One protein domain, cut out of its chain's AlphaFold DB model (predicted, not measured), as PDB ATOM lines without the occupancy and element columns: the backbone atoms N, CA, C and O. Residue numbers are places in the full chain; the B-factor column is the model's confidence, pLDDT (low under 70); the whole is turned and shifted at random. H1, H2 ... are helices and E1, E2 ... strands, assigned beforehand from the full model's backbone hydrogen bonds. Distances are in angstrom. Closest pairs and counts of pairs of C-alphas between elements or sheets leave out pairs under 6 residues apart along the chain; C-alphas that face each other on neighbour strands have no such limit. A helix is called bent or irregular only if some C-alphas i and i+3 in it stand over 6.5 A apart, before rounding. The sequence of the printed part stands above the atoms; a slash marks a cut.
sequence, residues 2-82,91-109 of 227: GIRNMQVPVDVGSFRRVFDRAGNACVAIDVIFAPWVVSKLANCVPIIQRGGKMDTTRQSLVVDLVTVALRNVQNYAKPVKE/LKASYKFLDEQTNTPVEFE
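This is residues 2 to 82 and 91 to 109 of the 227 residues of an uncharacterized protein of Perkinsus olseni (UniProt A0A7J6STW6). A bent hairpin of two strands, E1 and E2, has residues 65 to 76 of the long helix H3 packed on it, with short H1 and H2 toward H3's other end. The printed part has 100 residues, in order E1, E2, H1, H2, H3, a mixed class; it is only just compact, close to loose: radius of gyration of the C-alphas 15.2 A, spans 42 by 34 by 23 A. Residues 91 to 109 hold no named element.

E1, residues 10 to 19, starts at C-alpha 10 (246.541, 145.632, 309.436) and bends by 59 degrees at residue 14. E2 is residues 25 to 33, H1 35 to 41, H2 44 to 49. H3, residues 56 to 76, 30.2 A long, ends at C-alpha 76 (255.291, 138.620, 308.080).

E1 and E2 form an antiparallel hairpin; N 13 and O 30, 2.8 A, are within hydrogen-bond range. The closest C-alphas of E1 and H3, Val 12 and Val 73, are 6.5 A apart. H2 only just touches H3, with 3 pairs of C-alphas within 8 A, by H3's residues 58 to 62 alone; the closest are Cys 44 and Arg 58, 7.1 A. H1 is close to H3 but not clearly touching; the closest C-alphas, Leu 41 and Val 62, are 7.1 A apart. In H2 and H3 every O i to N i+4 pair is within hydrogen-bond range; in H1 1 of 3, with 3 of 4 O i to N i+3 pairs.

Residues 83 to 90 are not printed; C-alphas 82 and 91 are 21.1 A apart. None of the links is long. Residues 2 to 4, 78 to 79, 81 and 97 to 109 have pLDDT under 70.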
ATOM      1  N   GLY A   2     251.657 163.233 310.567       60.53
ATOM      2  CA  GLY A   2     251.352 162.282 309.483       60.53
ATOM      3  C   GLY A   2     251.010 160.879 310.002       60.53
ATOM      4  O   GLY A   2     251.350 160.546 311.136       60.53
ATOM      5  N   ILE A   3     250.388 160.043 309.160       67.75
ATOM      6  CA  ILE A   3     250.006 158.652 309.492       67.75
ATOM      7  C   ILE A   3     251.215 157.760 309.807       67.75
ATOM      8  O   ILE A   3     251.061 156.731 310.452       67.75
ATOM      9  N   ARG A   4     252.435 158.171 309.452       65.00
ATOM     10  CA  ARG A   4     253.668 157.396 309.679       65.00
ATOM     11  C   ARG A   4     253.923 156.958 311.125       65.00
ATOM     12  O   ARG A   4     254.630 155.976 311.319       65.00
ATOM     13  N   ASN A   5     253.359 157.658 312.111       76.12
ATOM     14  CA  ASN A   5     253.463 157.295 313.530       76.12
ATOM     15  C   ASN A   5     252.174 156.678 314.095       76.12
ATOM     16  O   ASN A   5     252.118 156.348 315.276       76.12
ATOM     17  N   MET A   6     251.128 156.553 313.280       79.31
ATOM     18  CA  MET A   6     249.864 155.954 313.679       79.31
ATOM     19  C   MET A   6     249.960 154.440 313.499       79.31
ATOM     20  O   MET A   6     250.318 153.956 312.426       79.31
ATOM     21  N   GLN A   7     249.626 153.685 314.544       82.50
ATOM     22  CA  GLN A   7     249.419 152.249 314.406       82.50
ATOM     23  C   GLN A   7     248.091 152.034 313.686       82.50
ATOM     24  O   GLN A   7     247.018 152.181 314.266       82.50
ATOM     25  N   VAL A   8     248.171 151.751 312.389       86.75
ATOM     26  CA  VAL A   8     247.021 151.284 311.620       86.75
ATOM     27  C   VAL A   8     246.926 149.775 311.855       86.75
ATOM     28  O   VAL A   8     247.913 149.087 311.591       86.75
ATOM     29  N   PRO A   9     245.801 149.248 312.368       88.88
ATOM     30  CA  PRO A   9     245.596 147.809 312.436       88.88
ATOM     31  C   PRO A   9     245.536 147.258 311.008       88.88
ATOM     32  O   PRO A   9     244.760 147.740 310.177       88.88
ATOM     33  N   VAL A  10     246.401 146.287 310.735       94.06
ATOM     34  CA  VAL A  10     246.541 145.632 309.436       94.06
ATOM     35  C   VAL A  10     246.585 144.137 309.674       94.06
ATOM     36  O   VAL A  10     247.363 143.682 310.512       94.06
ATOM     37  N   ASP A  11     245.780 143.402 308.920       95.44
ATOM     38  CA  ASP A  11     245.863 141.951 308.838       95.44
ATOM     39  C   ASP A  11     246.471 141.555 307.488       95.44
ATOM     40  O   ASP A  11     246.162 142.154 306.453       95.44
ATOM     41  N   VAL A  12     247.396 140.601 307.509       94.56
ATOM     42  CA  VAL A  12     248.141 140.159 306.326       94.56
ATOM     43  C   VAL A  12     247.793 138.703 306.069       94.56
ATOM     44  O   VAL A  12     248.139 137.823 306.853       94.56
ATOM     45  N   GLY A  13     247.119 138.457 304.949       92.19
ATOM     46  CA  GLY A  13     246.719 137.126 304.520       92.19
ATOM     47  C   GLY A  13     247.887 136.259 304.041       92.19
ATOM     48  O   GLY A  13     249.040 136.684 303.932       92.19
ATOM     49  N   SER A  14     247.573 135.006 303.717       90.81
ATOM     50  CA  SER A  14     248.529 134.043 303.164       90.81
ATOM     51  C   SER A  14     248.978 134.397 301.740       90.81
ATOM     52  O   SER A  14     248.221 134.964 300.953       90.81
ATOM     53  N   PHE A  15     250.192 133.977 301.374       89.75
ATOM     54  CA  PHE A  15     250.703 134.089 300.005       89.75
ATOM     55  C   PHE A  15     249.957 133.132 299.078       89.75
ATOM     56  O   PHE A  15     249.889 131.933 299.349       89.75
ATOM     57  N   ARG A  16     249.470 133.645 297.950       88.69
ATOM     58  CA  ARG A  16     248.850 132.839 296.892       88.69
ATOM     59  C   ARG A  16     249.656 132.951 295.608       88.69
ATOM     60  O   ARG A  16     250.142 134.031 295.270       88.69
ATOM     61  N   ARG A  17     249.820 131.838 294.892       87.56
ATOM     62  CA  ARG A  17     250.421 131.852 293.554       87.56
ATOM     63  C   ARG A  17     249.376 132.316 292.553       87.56
ATOM     64  O   ARG A  17     248.252 131.837 292.574       87.56
ATOM     65  N   VAL A  18     249.759 133.256 291.702       87.62
ATOM     66  CA  VAL A  18     248.898 133.849 290.676       87.62
ATOM     67  C   VAL A  18     249.681 133.962 289.377       87.62
ATOM     68  O   VAL A  18     250.901 134.057 289.425       87.62
ATOM     69  N   PHE A  19     249.021 133.995 288.228       85.00
ATOM     70  CA  PHE A  19     249.698 134.230 286.950       85.00
ATOM     71  C   PHE A  19     249.469 135.669 286.479       85.00
ATOM     72  O   PHE A  19     248.422 136.271 286.739       85.00
ATOM     73  N   ASP A  20     250.475 136.275 285.852       86.81
ATOM     74  CA  ASP A  20     250.289 137.547 285.155       86.81
ATOM     75  C   ASP A  20     249.658 137.338 283.764       86.81
ATOM     76  O   ASP A  20     249.420 136.216 283.321       86.81
ATOM     77  N   ARG A  21     249.388 138.436 283.047       83.06
ATOM     78  CA  ARG A  21     248.823 138.381 281.682       83.06
ATOM     79  C   ARG A  21     249.745 137.704 280.661       83.06
ATOM     80  O   ARG A  21     249.278 137.364 279.582       83.06
ATOM     81  N   ALA A  22     251.032 137.568 280.968       88.38
ATOM     82  CA  ALA A  22     252.012 136.890 280.130       88.38
ATOM     83  C   ALA A  22     252.203 135.416 280.541       88.38
ATOM     84  O   ALA A  22     253.027 134.728 279.945       88.38
ATOM     85  N   GLY A  23     251.453 134.925 281.538       86.25
ATOM     86  CA  GLY A  23     251.555 133.559 282.051       86.25
ATOM     87  C   GLY A  23     252.716 133.332 283.022       86.25
ATOM     88  O   GLY A  23     252.988 132.189 283.386       86.25
ATOM     89  N   ASN A  24     253.408 134.379 283.480       89.88
ATOM     90  CA  ASN A  24     254.481 134.232 284.461       89.88
ATOM     91  C   ASN A  24     253.909 134.029 285.865       89.88
ATOM     92  O   ASN A  24     253.000 134.746 286.297       89.88
ATOM     93  N   ALA A  25     254.505 133.100 286.612       87.06
ATOM     94  CA  ALA A  25     254.165 132.873 288.008       87.06
ATOM     95  C   ALA A  25     254.529 134.094 288.870       87.06
ATOM     96  O   ALA A  25     255.661 134.576 288.882       87.06
ATOM     97  N   CYS A  26     253.549 134.567 289.622       89.25
ATOM     98  CA  CYS A  26     253.592 135.710 290.518       89.25
ATOM     99  C   CYS A  26     253.036 135.311 291.892       89.25
ATOM    100  O   CYS A  26     252.452 134.240 292.072       89.25
ATOM    101  N   VAL A  27     253.190 136.197 292.875       88.12
ATOM    102  CA  VAL A  27     252.627 136.020 294.217       88.12
ATOM    103  C   VAL A  27     251.658 137.160 294.511       88.12
ATOM    104  O   VAL A  27     251.999 138.327 294.313       88.12
ATOM    105  N   ALA A  28     250.456 136.822 294.971       90.56
ATOM    106  CA  ALA A  28     249.481 137.758 295.518       90.56
ATOM    107  C   ALA A  28     249.393 137.597 297.037       90.56
ATOM    108  O   ALA A  28     249.603 136.508 297.575       90.56
ATOM    109  N   ILE A  29     249.110 138.704 297.716       91.69
ATOM    110  CA  ILE A  29     249.007 138.783 299.170       91.69
ATOM    111  C   ILE A  29     247.848 139.718 299.477       91.69
ATOM    112  O   ILE A  29     247.817 140.838 298.959       91.69
ATOM    113  N   ASP A  30     246.935 139.267 300.325       93.25
ATOM    114  CA  ASP A  30     245.845 140.105 300.807       93.25
ATOM    115  C   ASP A  30     246.311 140.916 302.002       93.25
ATOM    116  O   ASP A  30     246.933 140.395 302.926       93.25
ATOM    117  N   VAL A  31     245.999 142.206 301.985       94.44
ATOM    118  CA  VAL A  31     246.254 143.096 303.112       94.44
ATOM    119  C   VAL A  31     244.944 143.778 303.455       94.44
ATOM    120  O   VAL A  31     244.423 144.570 302.668       94.44
ATOM    121  N   ILE A  32     244.412 143.452 304.627       94.38
ATOM    122  CA  ILE A  32     243.122 143.936 305.099       94.38
ATOM    123  C   ILE A  32     243.368 145.091 306.066       94.38
ATOM    124  O   ILE A  32     244.145 144.995 307.017       94.38
ATOM    125  N   PHE A  33     242.690 146.205 305.808       94.62
ATOM    126  CA  PHE A  33     242.703 147.394 306.652       94.62
ATOM    127  C   PHE A  33     241.357 147.563 307.348       94.62
ATOM    128  O   PHE A  33     240.329 147.108 306.851       94.62
ATOM    129  N   ALA A  34     241.343 148.297 308.463       92.81
ATOM    130  CA  ALA A  34     240.085 148.666 309.101       92.81
ATOM    131  C   ALA A  34     239.174 149.449 308.123       92.81
ATOM    132  O   ALA A  34     239.657 150.394 307.482       92.81
ATOM    133  N   PRO A  35     237.864 149.136 308.039       92.00
ATOM    134  CA  PRO A  35     236.968 149.710 307.030       92.00
ATOM    135  C   PRO A  35     236.966 151.240 306.995       92.00
ATOM    136  O   PRO A  35     237.046 151.843 305.931       92.00
ATOM    137  N   TRP A  36     236.989 151.889 308.163       91.12
ATOM    138  CA  TRP A  36     236.979 153.350 308.269       91.12
ATOM    139  C   TRP A  36     238.211 154.030 307.645       91.12
ATOM    140  O   TRP A  36     238.132 155.197 307.255       91.12
ATOM    141  N   VAL A  37     239.351 153.335 307.550       90.75
ATOM    142  CA  VAL A  37     240.549 153.831 306.851       90.75
ATOM    143  C   VAL A  37     240.307 153.789 305.347       90.75
ATOM    144  O   VAL A  37     240.560 154.773 304.652       90.75
ATOM    145  N   VAL A  38     239.774 152.665 304.863       89.75
ATOM    146  CA  VAL A  38     239.495 152.429 303.444       89.75
ATOM    147  C   VAL A  38     238.408 153.377 302.942       89.75
ATOM    148  O   VAL A  38     238.605 154.022 301.918       89.75
ATOM    149  N   SER A  39     237.315 153.571 303.686       89.19
ATOM    150  CA  SER A  39     236.219 154.472 303.296       89.19
ATOM    151  C   SER A  39     236.682 155.916 303.087       89.19
ATOM    152  O   SER A  39     236.226 156.587 302.165       89.19
ATOM    153  N   LYS A  40     237.649 156.399 303.883       87.75
ATOM    154  CA  LYS A  40     238.232 157.743 303.704       87.75
ATOM    155  C   LYS A  40     239.049 157.878 302.415       87.75
ATOM    156  O   LYS A  40     239.281 158.996 301.956       87.75
ATOM    157  N   LEU A  41     239.489 156.758 301.844       86.62
ATOM    158  CA  LEU A  41     240.377 156.692 300.684       86.62
ATOM    159  C   LEU A  41     239.724 156.085 299.444       86.62
ATOM    160  O   LEU A  41     240.321 156.163 298.371       86.62
ATOM    161  N   ALA A  42     238.510 155.546 299.556       84.25
ATOM    162  CA  ALA A  42     237.792 154.899 298.460       84.25
ATOM    163  C   ALA A  42     237.706 155.806 297.221       84.25
ATOM    164  O   ALA A  42     238.020 155.389 296.111       84.25
ATOM    165  N   ASN A  43     237.431 157.096 297.428       82.94
ATOM    166  CA  ASN A  43     237.339 158.078 296.345       82.94
ATOM    167  C   ASN A  43     238.704 158.508 295.775       82.94
ATOM    168  O   ASN A  43     238.757 159.169 294.743       82.94
ATOM    169  N   CYS A  44     239.814 158.169 296.432       83.31
ATOM    170  CA  CYS A  44     241.156 158.582 296.015       83.31
ATOM    171  C   CYS A  44     241.733 157.665 294.932       83.31
ATOM    172  O   CYS A  44     242.394 158.135 294.006       83.31
ATOM    173  N   VAL A  45     241.480 156.357 295.031       78.88
ATOM    174  CA  VAL A  45     242.075 155.353 294.133       78.88
ATOM    175  C   VAL A  45     241.667 155.566 292.665       78.88
ATOM    176  O   VAL A  45     242.566 155.624 291.819       78.88
ATOM    177  N   PRO A  46     240.378 155.793 292.326       78.94
ATOM    178  CA  PRO A  46     239.973 156.040 290.940       78.94
ATOM    179  C   PRO A  46     240.588 157.318 290.354       78.94
ATOM    180  O   PRO A  46     240.930 157.359 289.172       78.94
ATOM    181  N   ILE A  47     240.766 158.361 291.175       80.19
ATOM    182  CA  ILE A  47     241.379 159.629 290.749       80.19
ATOM    183  C   ILE A  47     242.845 159.401 290.371       80.19
ATOM    184  O   ILE A  47     243.281 159.851 289.311       80.19
ATOM    185  N   ILE A  48     243.583 158.649 291.197       78.12
ATOM    186  CA  ILE A  48     244.988 158.308 290.937       78.12
ATOM    187  C   ILE A  48     245.114 157.485 289.648       78.12
ATOM    188  O   ILE A  48     245.962 157.787 288.810       78.12
ATOM    189  N   GLN A  49     244.251 156.484 289.446       79.44
ATOM    190  CA  GLN A  49     244.263 155.652 288.234       79.44
ATOM    191  C   GLN A  49     243.988 156.450 286.950       79.44
ATOM    192  O   GLN A  49     244.538 156.126 285.899       79.44
ATOM    193  N   ARG A  50     243.148 157.491 287.021       84.69
ATOM    194  CA  ARG A  50     242.829 158.374 285.883       84.69
ATOM    195  C   ARG A  50     243.882 159.462 285.641       84.69
ATOM    196  O   ARG A  50     243.724 160.249 284.714       84.69
ATOM    197  N   GLY A  51     244.933 159.538 286.464       82.56
ATOM    198  CA  GLY A  51     245.912 160.629 286.408       82.56
ATOM    199  C   GLY A  51     245.318 161.989 286.792       82.56
ATOM    200  O   GLY A  51     245.851 163.030 286.412       82.56
ATOM    201  N   GLY A  52     244.195 161.989 287.517       83.88
ATOM    202  CA  GLY A  52     243.560 163.207 287.996       83.88
ATOM    203  C   GLY A  52     244.427 163.911 289.037       83.88
ATOM    204  O   GLY A  52     245.167 163.280 289.794       83.88
ATOM    205  N   LYS A  53     244.324 165.241 289.098       81.12
ATOM    206  CA  LYS A  53     244.949 166.017 290.172       81.12
ATOM    207  C   LYS A  53     244.185 165.748 291.468       81.12
ATOM    208  O   LYS A  53     242.976 165.953 291.519       81.12
ATOM    209  N   MET A  54     244.888 165.287 292.495       83.69
ATOM    210  CA  MET A  54     244.334 165.074 293.829       83.69
ATOM    211  C   MET A  54     245.053 165.968 294.835       83.69
ATOM    212  O   MET A  54     246.214 166.326 294.629       83.69
ATOM    213  N   ASP A  55     244.381 166.289 295.939       86.38
ATOM    214  CA  ASP A  55     245.016 166.960 297.067       86.38
ATOM    215  C   ASP A  55     246.259 166.188 297.516       86.38
ATOM    216  O   ASP A  55     246.203 164.986 297.809       86.38
ATOM    217  N   THR A  56     247.379 166.900 297.631       86.88
ATOM    218  CA  THR A  56     248.680 166.341 298.020       86.88
ATOM    219  C   THR A  56     248.596 165.556 299.332       86.88
ATOM    220  O   THR A  56     249.246 164.524 299.481       86.88
ATOM    221  N   THR A  57     247.739 165.995 300.261       86.38
ATOM    222  CA  THR A  57     247.489 165.337 301.554       86.38
ATOM    223  C   THR A  57     246.831 163.968 301.410       86.38
ATOM    224  O   THR A  57     247.179 163.034 302.124       86.38
ATOM    225  N   ARG A  58     245.871 163.815 300.493       85.69
ATOM    226  CA  ARG A  58     245.225 162.516 300.260       85.69
ATOM    227  C   ARG A  58     246.174 161.576 299.527       85.69
ATOM    228  O   ARG A  58     246.198 160.381 299.808       85.69
ATOM    229  N   GLN A  59     246.982 162.118 298.616       85.56
ATOM    230  CA  GLN A  59     247.930 161.326 297.840       85.56
ATOM    231  C   GLN A  59     249.028 160.775 298.749       85.56
ATOM    232  O   GLN A  59     249.344 159.589 298.675       85.56
ATOM    233  N   SER A  60     249.558 161.604 299.651       87.19
ATOM    234  CA  SER A  60     250.533 161.159 300.645       87.19
ATOM    235  C   SER A  60     249.954 160.105 301.588       87.19
ATOM    236  O   SER A  60     250.651 159.151 301.913       87.19
ATOM    237  N   LEU A  61     248.673 160.213 301.952       88.75
ATOM    238  CA  LEU A  61     247.993 159.238 302.803       88.75
ATOM    239  C   LEU A  61     247.892 157.858 302.136       88.75
ATOM    240  O   LEU A  61     248.213 156.851 302.762       88.75
ATOM    241  N   VAL A  62     247.511 157.807 300.856       89.38
ATOM    242  CA  VAL A  62     247.483 156.556 300.082       89.38
ATOM    243  C   VAL A  62     248.882 155.935 300.000       89.38
ATOM    244  O   VAL A  62     249.040 154.738 300.229       89.38
ATOM    245  N   VAL A  63     249.912 156.742 299.726       88.81
ATOM    246  CA  VAL A  63     251.309 156.276 299.670       88.81
ATOM    247  C   VAL A  63     251.788 155.761 301.031       88.81
ATOM    248  O   VAL A  63     252.445 154.719 301.099       88.81
ATOM    249  N   ASP A  64     251.451 156.452 302.120       90.12
ATOM    250  CA  ASP A  64     251.772 156.018 303.479       90.12
ATOM    251  C   ASP A  64     251.059 154.690 303.803       90.12
ATOM    252  O   ASP A  64     251.690 153.794 304.361       90.12
ATOM    253  N   LEU A  65     249.798 154.504 303.387       91.50
ATOM    254  CA  LEU A  65     249.058 153.251 303.591       91.50
ATOM    255  C   LEU A  65     249.693 152.075 302.836       91.50
ATOM    256  O   LEU A  65     249.901 151.012 303.418       91.50
ATOM    257  N   VAL A  66     250.071 152.279 301.569       91.19
ATOM    258  CA  VAL A  66     250.812 151.277 300.782       91.19
ATOM    259  C   VAL A  66     252.144 150.949 301.457       91.19
ATOM    260  O   VAL A  66     252.510 149.785 301.581       91.19
ATOM    261  N   THR A  67     252.856 151.954 301.967       90.81
ATOM    262  CA  THR A  67     254.125 151.744 302.678       90.81
ATOM    263  C   THR A  67     253.929 150.912 303.950       90.81
ATOM    264  O   THR A  67     254.723 150.010 304.224       90.81
ATOM    265  N   VAL A  68     252.861 151.173 304.710       91.88
ATOM    266  CA  VAL A  68     252.480 150.373 305.884       91.88
ATOM    267  C   VAL A  68     252.148 148.935 305.476       91.88
ATOM    268  O   VAL A  68     252.624 148.012 306.137       91.88
ATOM    269  N   ALA A  69     251.411 148.729 304.380       92.44
ATOM    270  CA  ALA A  69     251.118 147.399 303.839       92.44
ATOM    271  C   ALA A  69     252.409 146.619 303.557       92.44
ATOM    272  O   ALA A  69     252.631 145.547 304.115       92.44
ATOM    273  N   LEU A  70     253.302 147.197 302.746       91.00
ATOM    274  CA  LEU A  70     254.543 146.551 302.311       91.00
ATOM    275  C   LEU A  70     255.467 146.234 303.489       91.00
ATOM    276  O   LEU A  70     256.092 145.178 303.514       91.00
ATOM    277  N   ARG A  71     255.520 147.117 304.494       89.75
ATOM    278  CA  ARG A  71     256.307 146.894 305.712       89.75
ATOM    279  C   ARG A  71     255.765 145.731 306.543       89.75
ATOM    280  O   ARG A  71     256.550 144.915 307.016       89.75
ATOM    281  N   ASN A  72     254.446 145.647 306.719       90.94
ATOM    282  CA  ASN A  72     253.825 144.538 307.447       90.94
ATOM    283  C   ASN A  72     253.996 143.215 306.697       90.94
ATOM    284  O   ASN A  72     254.378 142.222 307.308       90.94
ATOM    285  N   VAL A  73     253.830 143.227 305.372       91.31
ATOM    286  CA  VAL A  73     254.110 142.066 304.520       91.31
ATOM    287  C   VAL A  73     255.561 141.616 304.668       91.31
ATOM    288  O   VAL A  73     255.798 140.437 304.894       91.31
ATOM    289  N   GLN A  74     256.535 142.528 304.607       89.62
ATOM    290  CA  GLN A  74     257.951 142.186 304.773       89.62
ATOM    291  C   GLN A  74     258.253 141.574 306.153       89.62
ATOM    292  O   GLN A  74     259.045 140.642 306.251       89.62
ATOM    293  N   ASN A  75     257.608 142.068 307.213       88.69
ATOM    294  CA  ASN A  75     257.771 141.529 308.565       88.69
ATOM    295  C   ASN A  75     257.129 140.141 308.730       88.69
ATOM    296  O   ASN A  75     257.668 139.297 309.447       88.69
ATOM    297  N   TYR A  76     255.987 139.908 308.077       87.50
ATOM    298  CA  TYR A  76     255.291 138.620 308.080       87.50
ATOM    299  C   TYR A  76     256.049 137.577 307.241       87.50
ATOM    300  O   TYR A  76     256.241 136.429 307.645       87.50
ATOM    301  N   ALA A  77     256.567 138.007 306.092       78.88
ATOM    302  CA  ALA A  77     257.281 137.204 305.119       78.88
ATOM    303  C   ALA A  77     258.766 137.027 305.479       78.88
ATOM    304  O   ALA A  77     259.642 137.451 304.729       78.88
ATOM    305  N   LYS A  78     259.086 136.351 306.591       69.56
ATOM    306  CA  LYS A  78     260.489 136.061 306.962       69.56
ATOM    307  C   LYS A  78     261.379 135.496 305.825       69.56
ATOM    308  O   LYS A  78     262.565 135.818 305.839       69.56
ATOM    309  N   PRO A  79     260.887 134.703 304.843       67.31
ATOM    310  CA  PRO A  79     261.730 134.249 303.731       67.31
ATOM    311  C   PRO A  79     261.822 135.218 302.533       67.31
ATOM    312  O   PRO A  79     262.649 134.997 301.647       67.31
ATOM    313  N   VAL A  80     261.011 136.281 302.456       71.50
ATOM    314  CA  VAL A  80     261.039 137.217 301.317       71.50
ATOM    315  C   VAL A  80     262.143 138.246 301.545       71.50
ATOM    316  O   VAL A  80     262.012 139.164 302.349       71.50
ATOM    317  N   LYS A  81     263.256 138.073 300.821       66.12
ATOM    318  CA  LYS A  81     264.487 138.861 300.997       66.12
ATOM    319  C   LYS A  81     264.297 140.365 300.788       66.12
ATOM    320  O   LYS A  81     265.011 141.136 301.420       66.12
ATOM    321  N   GLU A  82     263.349 140.790 299.951       75.69
ATOM    322  CA  GLU A  82     263.083 142.214 299.751       75.69
ATOM    323  C   GLU A  82     261.726 142.457 299.082       75.69
ATOM    324  O   GLU A  82     261.422 141.882 298.037       75.69
ATOM    325  N   LEU A  91     246.914 148.841 289.748       84.56
ATOM    326  CA  LEU A  91     246.199 148.164 288.676       84.56
ATOM    327  C   LEU A  91     244.799 148.764 288.554       84.56
ATOM    328  O   LEU A  91     244.289 149.321 289.522       84.56
ATOM    329  N   LYS A  92     244.188 148.655 287.368       80.06
ATOM    330  CA  LYS A  92     242.783 149.045 287.155       80.06
ATOM    331  C   LYS A  92     241.796 148.075 287.817       80.06
ATOM    332  O   LYS A  92     240.677 148.472 288.098       80.06
ATOM    333  N   ALA A  93     242.216 146.833 288.058       75.88
ATOM    334  CA  ALA A  93     241.415 145.844 288.769       75.88
ATOM    335  C   ALA A  93     241.321 146.200 290.260       75.88
ATOM    336  O   ALA A  93     242.327 146.578 290.866       75.88
ATOM    337  N   SER A  94     240.125 146.054 290.830       72.00
ATOM    338  CA  SER A  94     239.857 146.228 292.263       72.00
ATOM    339  C   SER A  94     240.499 145.119 293.096       72.00
ATOM    340  O   SER A  94     241.000 145.379 294.188       72.00
ATOM    341  N   TYR A  95     240.539 143.901 292.557       80.56
ATOM    342  CA  TYR A  95     241.076 142.732 293.232       80.56
ATOM    343  C   TYR A  95     241.630 141.723 292.222       80.56
ATOM    344  O   TYR A  95     241.133 141.605 291.104       80.56
ATOM    345  N   LYS A  96     242.699 141.011 292.595       74.25
ATOM    346  CA  LYS A  96     243.206 139.873 291.821       74.25
ATOM    347  C   LYS A  96     242.625 138.602 292.421       74.25
ATOM    348  O   LYS A  96     243.279 137.964 293.245       74.25
ATOM    349  N   PHE A  97     241.407 138.265 292.019       66.69
ATOM    350  CA  PHE A  97     240.861 136.945 292.283       66.69
ATOM    351  C   PHE A  97     241.243 136.005 291.145       66.69
ATOM    352  O   PHE A  97     241.243 136.396 289.975       66.69
ATOM    353  N   LEU A  98     241.614 134.788 291.513       58.94
ATOM    354  CA  LEU A  98     241.676 133.668 290.595       58.94
ATOM    355  C   LEU A  98     240.552 132.745 291.008       58.94
ATOM    356  O   LEU A  98     240.493 132.339 292.166       58.94
ATOM    357  N   ASP A  99     239.680 132.446 290.061       58.91
ATOM    358  CA  ASP A  99     238.834 131.279 290.179       58.91
ATOM    359  C   ASP A  99     239.743 130.043 290.072       58.91
ATOM    360  O   ASP A  99     240.509 129.897 289.111       58.91
ATOM    361  N   GLU A 100     239.734 129.211 291.116       55.62
ATOM    362  CA  GLU A 100     240.654 128.079 291.285       55.62
ATOM    363  C   GLU A 100     240.544 127.068 290.136       55.62
ATOM    364  O   GLU A 100     241.506 126.358 289.845       55.62
ATOM    365  N   GLN A 101     239.393 127.027 289.460       56.56
ATOM    366  CA  GLN A 101     239.138 126.095 288.366       56.56
ATOM    367  C   GLN A 101     239.571 126.632 287.002       56.56
ATOM    368  O   GLN A 101     240.095 125.882 286.178       56.56
ATOM    369  N   THR A 102     239.365 127.921 286.742       62.53
ATOM    370  CA  THR A 102     239.526 128.485 285.394       62.53
ATOM    371  C   THR A 102     240.830 129.255 285.215       62.53
ATOM    372  O   THR A 102     241.253 129.470 284.078       62.53
ATOM    373  N   ASN A 103     241.507 129.652 286.303       55.62
ATOM    374  CA  ASN A 103     242.686 130.529 286.273       55.62
ATOM    375  C   ASN A 103     242.467 131.832 285.469       55.62
ATOM    376  O   ASN A 103     243.429 132.518 285.105       55.62
ATOM    377  N   THR A 104     241.217 132.200 285.181       56.94
ATOM    378  CA  THR A 104     240.891 133.449 284.505       56.94
ATOM    379  C   THR A 104     240.731 134.555 285.551       56.94
ATOM    380  O   THR A 104     240.304 134.302 286.681       56.94
ATOM    381  N   PRO A 105     241.125 135.802 285.233       52.47
ATOM    382  CA  PRO A 105     240.849 136.933 286.105       52.47
ATOM    383  C   PRO A 105     239.333 137.104 286.220       52.47
ATOM    384  O   PRO A 105     238.689 137.451 285.232       52.47
ATOM    385  N   VAL A 106     238.775 136.862 287.405       57.12
ATOM    386  CA  VAL A 106     237.351 137.104 287.660       57.12
ATOM    387  C   VAL A 106     237.131 138.613 287.684       57.12
ATOM    388  O   VAL A 106     237.778 139.335 288.452       57.12
ATOM    389  N   GLU A 107     236.267 139.103 286.800       52.97
ATOM    390  CA  GLU A 107     235.817 140.490 286.835       52.97
ATOM    391  C   GLU A 107     234.916 140.667 288.063       52.97
ATOM    392  O   GLU A 107     234.042 139.849 288.332       52.97
ATOM    393  N   PHE A 108     235.208 141.674 288.885       43.03
ATOM    394  CA  PHE A 108     234.471 141.906 290.123       43.03
ATOM    395  C   PHE A 108     233.105 142.505 289.787       43.03
ATOM    396  O   PHE A 108     233.031 143.684 289.434       43.03
ATOM    397  N   GLU A 109     232.046 141.714 289.929       54.50
ATOM    398  CA  GLU A 109     230.672 142.209 289.904       54.50
ATOM    399  C   GLU A 109     230.284 142.657 291.329       54.50
ATOM    400  O   GLU A 109     230.343 141.852 292.263       54.50
TER     401      GLU A 109